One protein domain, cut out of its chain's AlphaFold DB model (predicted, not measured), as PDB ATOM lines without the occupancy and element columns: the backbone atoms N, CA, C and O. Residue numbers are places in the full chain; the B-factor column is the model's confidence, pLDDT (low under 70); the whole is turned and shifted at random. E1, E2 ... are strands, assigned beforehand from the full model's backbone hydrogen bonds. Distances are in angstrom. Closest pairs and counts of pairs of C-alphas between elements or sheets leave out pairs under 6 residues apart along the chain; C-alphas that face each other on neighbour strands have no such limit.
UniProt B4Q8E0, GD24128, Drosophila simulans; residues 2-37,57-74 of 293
ATOM      1  N   SER A   2     289.933 272.921 221.780       90.56
ATOM      2  CA  SER A   2     289.089 273.953 221.165       90.56
ATOM      3  C   SER A   2     289.018 275.195 222.031       90.56
ATOM      4  O   SER A   2     289.219 275.146 223.244       90.56
ATOM      5  N   THR A   3     288.757 276.310 221.368       94.50
ATOM      6  CA  THR A   3     288.727 277.642 221.954       94.50
ATOM      7  C   THR A   3     287.338 278.228 221.791       94.50
ATOM      8  O   THR A   3     286.731 278.107 220.727       94.50
ATOM      9  N   VAL A   4     286.849 278.880 222.837       94.81
ATOM     10  CA  VAL A   4     285.614 279.660 222.820       94.81
ATOM     11  C   VAL A   4     285.981 281.132 222.947       94.81
ATOM     12  O   VAL A   4     286.820 281.495 223.770       94.81
ATOM     13  N   PHE A   5     285.341 281.971 222.141       96.38
ATOM     14  CA  PHE A   5     285.393 283.423 222.260       96.38
ATOM     15  C   PHE A   5     283.994 283.924 222.597       96.38
ATOM     16  O   PHE A   5     283.004 283.448 222.036       96.38
ATOM     17  N   LEU A   6     283.911 284.855 223.540       95.12
ATOM     18  CA  LEU A   6     282.658 285.461 223.975       95.12
ATOM     19  C   LEU A   6     282.640 286.929 223.561       95.12
ATOM     20  O   LEU A   6     283.673 287.587 223.575       95.12
ATOM     21  N   PHE A   7     281.468 287.457 223.227       95.56
ATOM     22  CA  PHE A   7     281.300 288.861 222.857       95.56
ATOM     23  C   PHE A   7     280.555 289.588 223.972       95.56
ATOM     24  O   PHE A   7     279.341 289.443 224.118       95.56
ATOM     25  N   LYS A   8     281.290 290.355 224.778       94.69
ATOM     26  CA  LYS A   8     280.732 291.176 225.851       94.69
ATOM     27  C   LYS A   8     280.055 292.398 225.253       94.69
ATOM     28  O   LYS A   8     280.702 293.217 224.608       94.69
ATOM     29  N   TRP A   9     278.763 292.546 225.512       94.19
ATOM     30  CA  TRP A   9     278.000 293.722 225.116       94.19
ATOM     31  C   TRP A   9     278.203 294.866 226.118       94.19
ATOM     32  O   TRP A   9     277.830 294.743 227.285       94.19
ATOM     33  N   THR A  10     278.807 295.976 225.687       96.38
ATOM     34  CA  THR A  10     279.256 297.041 226.608       96.38
ATOM     35  C   THR A  10     278.269 298.190 226.795       96.38
ATOM     36  O   THR A  10     278.316 298.857 227.826       96.38
ATOM     37  N   ASN A  11     277.346 298.402 225.854       95.06
ATOM     38  CA  ASN A  11     276.353 299.482 225.886       95.06
ATOM     39  C   ASN A  11     274.883 298.993 225.843       95.06
ATOM     40  O   ASN A  11     274.078 299.525 225.077       95.06
ATOM     41  N   PRO A  12     274.477 297.987 226.642       91.31
ATOM     42  CA  PRO A  12     273.107 297.467 226.604       91.31
ATOM     43  C   PRO A  12     272.044 298.491 227.027       91.31
ATOM     44  O   PRO A  12     270.917 298.430 226.541       91.31
ATOM     45  N   GLY A  13     272.392 299.437 227.906       90.62
ATOM     46  CA  GLY A  13     271.473 300.479 228.378       90.62
ATOM     47  C   GLY A  13     271.055 301.468 227.289       90.62
ATOM     48  O   GLY A  13     269.970 302.038 227.364       90.62
ATOM     49  N   ASP A  14     271.868 301.605 226.242       90.06
ATOM     50  CA  ASP A  14     271.650 302.566 225.162       90.06
ATOM     51  C   ASP A  14     270.915 301.955 223.963       90.06
ATOM     52  O   ASP A  14     270.744 302.623 222.946       90.06
ATOM     53  N   LEU A  15     270.465 300.696 224.051       81.94
ATOM     54  CA  LEU A  15     269.834 299.987 222.931       81.94
ATOM     55  C   LEU A  15     268.623 300.738 222.348       81.94
ATOM     56  O   LEU A  15     268.351 300.645 221.154       81.94
ATOM     57  N   ASN A  16     267.884 301.463 223.191       82.12
ATOM     58  CA  ASN A  16     266.697 302.215 222.778       82.12
ATOM     59  C   ASN A  16     267.018 303.623 222.251       82.12
ATOM     60  O   ASN A  16     266.101 304.353 221.873       82.12
ATOM     61  N   THR A  17     268.291 304.012 222.234       88.19
ATOM     62  CA  THR A  17     268.733 305.317 221.752       88.19
ATOM     63  C   THR A  17     268.887 305.278 220.235       88.19
ATOM     64  O   THR A  17     269.591 304.435 219.680       88.19
ATOM     65  N   GLU A  18     268.225 306.207 219.545       87.69
ATOM     66  CA  GLU A  18     268.276 306.291 218.086       87.69
ATOM     67  C   GLU A  18     269.720 306.459 217.583       87.69
ATOM     68  O   GLU A  18     270.500 307.245 218.117       87.69
ATOM     69  N   GLY A  19     270.087 305.686 216.560       87.69
ATOM     70  CA  GLY A  19     271.426 305.707 215.966       87.69
ATOM     71  C   GLY A  19     272.514 304.992 216.776       87.69
ATOM     72  O   GLY A  19     273.601 304.769 216.236       87.69
ATOM     73  N   VAL A  20     272.247 304.581 218.022       92.75
ATOM     74  CA  VAL A  20     273.203 303.801 218.814       92.75
ATOM     75  C   VAL A  20     273.185 302.345 218.365       92.75
ATOM     76  O   VAL A  20     272.146 301.692 218.292       92.75
ATOM     77  N   LYS A  21     274.375 301.832 218.058       93.31
ATOM     78  CA  LYS A  21     274.590 300.441 217.660       93.31
ATOM     79  C   LYS A  21     275.109 299.647 218.856       93.31
ATOM     80  O   LYS A  21     275.899 300.192 219.634       93.31
ATOM     81  N   PRO A  22     274.739 298.367 219.000       94.00
ATOM     82  CA  PRO A  22     275.352 297.508 220.000       94.00
ATOM     83  C   PRO A  22     276.866 297.418 219.762       94.00
ATOM     84  O   PRO A  22     277.330 297.233 218.631       94.00
ATOM     85  N   HIS A  23     277.624 297.588 220.838       96.00
ATOM     86  CA  HIS A  23     279.076 297.505 220.864       96.00
ATOM     87  C   HIS A  23     279.514 296.232 221.576       96.00
ATOM     88  O   HIS A  23     279.047 295.939 222.682       96.00
ATOM     89  N   PHE A  24     280.419 295.496 220.940       96.31
ATOM     90  CA  PHE A  24     280.920 294.229 221.447       96.31
ATOM     91  C   PHE A  24     282.432 294.256 221.617       96.31
ATOM     92  O   PHE A  24     283.161 294.611 220.695       96.31
ATOM     93  N   GLU A  25     282.891 293.792 222.772       96.44
ATOM     94  CA  GLU A  25     284.295 293.491 223.032       96.44
ATOM     95  C   GLU A  25     284.478 291.973 223.071       96.44
ATOM     96  O   GLU A  25     283.755 291.266 223.780       96.44
ATOM     97  N   GLN A  26     285.432 291.456 222.299       95.94
ATOM     98  CA  GLN A  26     285.760 290.037 222.333       95.94
ATOM     99  C   GLN A  26     286.534 289.695 223.612       95.94
ATOM    100  O   GLN A  26     287.507 290.358 223.961       95.94
ATOM    101  N   LEU A  27     286.134 288.610 224.266       95.50
ATOM    102  CA  LEU A  27     286.808 287.995 225.400       95.50
ATOM    103  C   LEU A  27     287.271 286.587 225.028       95.50
ATOM    104  O   LEU A  27     286.538 285.832 224.380       95.50
ATOM    105  N   GLY A  28     288.462 286.225 225.491       94.38
ATOM    106  CA  GLY A  28     289.056 284.912 225.286       94.38
ATOM    107  C   GLY A  28     290.453 284.971 224.654       94.38
ATOM    108  O   GLY A  28     291.072 286.038 224.614       94.38
ATOM    109  N   PRO A  29     290.966 283.824 224.177       96.81
ATOM    110  CA  PRO A  29     290.274 282.534 224.136       96.81
ATOM    111  C   PRO A  29     290.032 281.947 225.534       96.81
ATOM    112  O   PRO A  29     290.863 282.097 226.430       96.81
ATOM    113  N   TYR A  30     288.912 281.244 225.695       97.06
ATOM    114  CA  TYR A  30     288.698 280.262 226.760       97.06
ATOM    115  C   TYR A  30     288.972 278.884 226.172       97.06
ATOM    116  O   TYR A  30     288.262 278.422 225.275       97.06
ATOM    117  N   THR A  31     290.039 278.248 226.633       97.00
ATOM    118  CA  THR A  31     290.604 277.063 225.992       97.00
ATOM    119  C   THR A  31     290.233 275.809 226.757       97.00
ATOM    120  O   THR A  31     290.355 275.745 227.979       97.00
ATOM    121  N   PHE A  32     289.825 274.779 226.021       95.44
ATOM    122  CA  PHE A  32     289.452 273.490 226.581       95.44
ATOM    123  C   PHE A  32     290.196 272.354 225.868       95.44
ATOM    124  O   PHE A  32     290.323 272.336 224.635       95.44
ATOM    125  N   SER A  33     290.667 271.366 226.630       94.44
ATOM    126  CA  SER A  33     291.006 270.060 226.062       94.44
ATOM    127  C   SER A  33     289.716 269.300 225.788       94.44
ATOM    128  O   SER A  33     288.889 269.151 226.690       94.44
ATOM    129  N   ASP A  34     289.562 268.809 224.564       87.25
ATOM    130  CA  ASP A  34     288.424 268.010 224.145       87.25
ATOM    131  C   ASP A  34     288.811 266.540 223.980       87.25
ATOM    132  O   ASP A  34     289.713 266.205 223.217       87.25
ATOM    133  N   PHE A  35     288.096 265.665 224.681       86.62
ATOM    134  CA  PHE A  35     288.217 264.215 224.552       86.62
ATOM    135  C   PHE A  35     286.969 263.682 223.861       86.62
ATOM    136  O   PHE A  35     285.859 263.841 224.376       86.62
ATOM    137  N   LYS A  36     287.145 263.079 222.684       85.12
ATOM    138  CA  LYS A  36     286.071 262.486 221.884       85.12
ATOM    139  C   LYS A  36     286.209 260.969 221.900       85.12
ATOM    140  O   LYS A  36     287.281 260.454 221.597       85.12
ATOM    141  N   VAL A  37     285.132 260.269 222.229       87.94
ATOM    142  CA  VAL A  37     285.051 258.805 222.175       87.94
ATOM    143  C   VAL A  37     283.780 258.387 221.442       87.94
ATOM    144  O   VAL A  37     282.753 259.058 221.535       87.94
ATOM    145  N   HIS A  57     287.562 269.789 229.297       94.44
ATOM    146  CA  HIS A  57     288.234 270.261 230.510       94.44
ATOM    147  C   HIS A  57     288.877 271.616 230.245       94.44
ATOM    148  O   HIS A  57     289.585 271.779 229.253       94.44
ATOM    149  N   PHE A  58     288.589 272.585 231.112       96.00
ATOM    150  CA  PHE A  58     289.109 273.944 230.998       96.00
ATOM    151  C   PHE A  58     290.612 273.985 231.279       96.00
ATOM    152  O   PHE A  58     291.086 273.345 232.216       96.00
ATOM    153  N   LEU A  59     291.341 274.748 230.465       97.25
ATOM    154  CA  LEU A  59     292.788 274.919 230.539       97.25
ATOM    155  C   LEU A  59     293.112 276.388 230.846       97.25
ATOM    156  O   LEU A  59     293.230 277.194 229.913       97.25
ATOM    157  N   PRO A  60     293.216 276.770 232.132       95.94
ATOM    158  CA  PRO A  60     293.433 278.161 232.529       95.94
ATOM    159  C   PRO A  60     294.748 278.728 231.980       95.94
ATOM    160  O   PRO A  60     294.794 279.878 231.566       95.94
ATOM    161  N   GLU A  61     295.803 277.919 231.885       97.06
ATOM    162  CA  GLU A  61     297.129 278.333 231.412       97.06
ATOM    163  C   GLU A  61     297.197 278.635 229.908       97.06
ATOM    164  O   GLU A  61     298.155 279.246 229.436       97.06
ATOM    165  N   LYS A  62     296.181 278.212 229.148       96.62
ATOM    166  CA  LYS A  62     296.011 278.522 227.720       96.62
ATOM    167  C   LYS A  62     294.827 279.451 227.469       96.62
ATOM    168  O   LYS A  62     294.412 279.597 226.318       96.62
ATOM    169  N   SER A  63     294.256 280.024 228.523       96.88
ATOM    170  CA  SER A  63     293.109 280.920 228.445       96.88
ATOM    171  C   SER A  63     293.523 282.332 228.836       96.88
ATOM    172  O   SER A  63     294.349 282.523 229.722       96.88
ATOM    173  N   ASN A  64     292.936 283.331 228.180       96.38
ATOM    174  CA  ASN A  64     293.156 284.742 228.515       96.38
ATOM    175  C   ASN A  64     292.114 285.276 229.522       96.38
ATOM    176  O   ASN A  64     291.987 286.480 229.716       96.38
ATOM    177  N   GLY A  65     291.328 284.377 230.114       91.31
ATOM    178  CA  GLY A  65     290.206 284.686 230.991       91.31
ATOM    179  C   GLY A  65     289.878 283.524 231.924       91.31
ATOM    180  O   GLY A  65     290.438 282.430 231.794       91.31
ATOM    181  N   SER A  66     288.976 283.768 232.868       92.75
ATOM    182  CA  SER A  66     288.498 282.796 233.857       92.75
ATOM    183  C   SER A  66     287.072 282.342 233.544       92.75
ATOM    184  O   SER A  66     286.284 283.080 232.962       92.75
ATOM    185  N   LEU A  67     286.677 281.153 234.009       90.56
ATOM    186  CA  LEU A  67     285.267 280.731 233.968       90.56
ATOM    187  C   LEU A  67     284.348 281.600 234.852       90.56
ATOM    188  O   LEU A  67     283.130 281.461 234.788       90.56
ATOM    189  N   GLU A  68     284.928 282.480 235.667       91.25
ATOM    190  CA  GLU A  68     284.223 283.469 236.488       91.25
ATOM    191  C   GLU A  68     284.040 284.822 235.776       91.25
ATOM    192  O   GLU A  68     283.419 285.729 236.335       91.25
ATOM    193  N   ASP A  69     284.563 284.982 234.553       88.19
ATOM    194  CA  ASP A  69     284.464 286.232 233.803       88.19
ATOM    195  C   ASP A  69     282.999 286.589 233.512       88.19
ATOM    196  O   ASP A  69     282.206 285.795 232.995       88.19
ATOM    197  N   VAL A  70     282.630 287.831 233.828       88.75
ATOM    198  CA  VAL A  70     281.261 288.319 233.653       88.75
ATOM    199  C   VAL A  70     281.065 288.831 232.230       88.75
ATOM    200  O   VAL A  70     281.666 289.827 231.815       88.75
ATOM    201  N   VAL A  71     280.150 288.190 231.502       89.62
ATOM    202  CA  VAL A  71     279.764 288.580 230.144       89.62
ATOM    203  C   VAL A  71     278.320 289.057 230.133       89.62
ATOM    204  O   VAL A  71     277.408 288.352 230.560       89.62
ATOM    205  N   ILE A  72     278.111 290.260 229.608       91.12
ATOM    206  CA  ILE A  72     276.774 290.777 229.322       91.12
ATOM    207  C   ILE A  72     276.394 290.322 227.914       91.12
ATOM    208  O   ILE A  72     277.104 290.621 226.954       91.12
ATOM    209  N   ALA A  73     275.275 289.612 227.793       89.50
ATOM    210  CA  ALA A  73     274.762 289.080 226.537       89.50
ATOM    211  C   ALA A  73     273.221 289.062 226.542       89.50
ATOM    212  O   ALA A  73     272.607 289.174 227.609       89.50
ATOM    213  N   PRO A  74     272.565 288.913 225.377       86.38
ATOM    214  CA  PRO A  74     271.117 288.758 225.321       86.38
ATOM    215  C   PRO A  74     270.631 287.517 226.086       86.38
ATOM    216  O   PRO A  74     271.254 286.456 226.045       86.38
TER     217      PRO A  74
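What this domain is: This is residues 2 to 37 and 57 to 74 of the 293 residues of the protein "GD24128" of Drosophila simulans (UniProt B4Q8E0). A long, narrow hairpin of two antiparallel strands, E1 and E2, ends in a wide loop of residues 10 to 23, and E2 runs on past the beginning of E1 and bends there. After a cut, residues 57 to 74, with no named element, start beside E2 near its bend and run back toward the loop end of the hairpin. The printed part has 54 residues with no named helix and two named strands, E1 then E2, in one sheet of order E1 - E2; the class is all strand, though under half of the residues, 22 of the 54, are in named elements. The whole is only just loose, close to extended, with a radius of gyration of the C-alphas of 14.7 A, and it is a rod spanning 49 by 22 by 13 A.

Where its parts are: E1, residues 2 to 9, begins at C-alpha 2 at (289.089, 273.953, 221.165) and is 23.0 A long from first to last C-alpha. E2, residues 24 to 37, is 35.7 A long and ends at C-alpha 37 at (285.051, 258.805, 222.175).

How they stand to each other: E1 and E2 are antiparallel neighbours and form a hairpin, with 153 degrees between their directions. The C-alphas of Thr 3 and Thr 31 face each other at 4.5 A. N 2 and O 32 are within hydrogen-bond range at 2.9 A, as are N 8 and O 25 at 2.8 A. E2 bends by 54 degrees at residue 33. Residues 32 to 33 of E2 pair with residues 57 to 58, antiparallel.

The domain as a whole: The C-alphas of Glu 18 and Val 37, the two farthest apart, are 50.5 A from each other. The link from E1 to E2, 14 residues, is long. Residues 38 to 56 are not printed, and C-alphas 37 and 57 are 14.5 A apart across the cut. The mean pLDDT of the printed part is 92.6, and no printed residue is under 70.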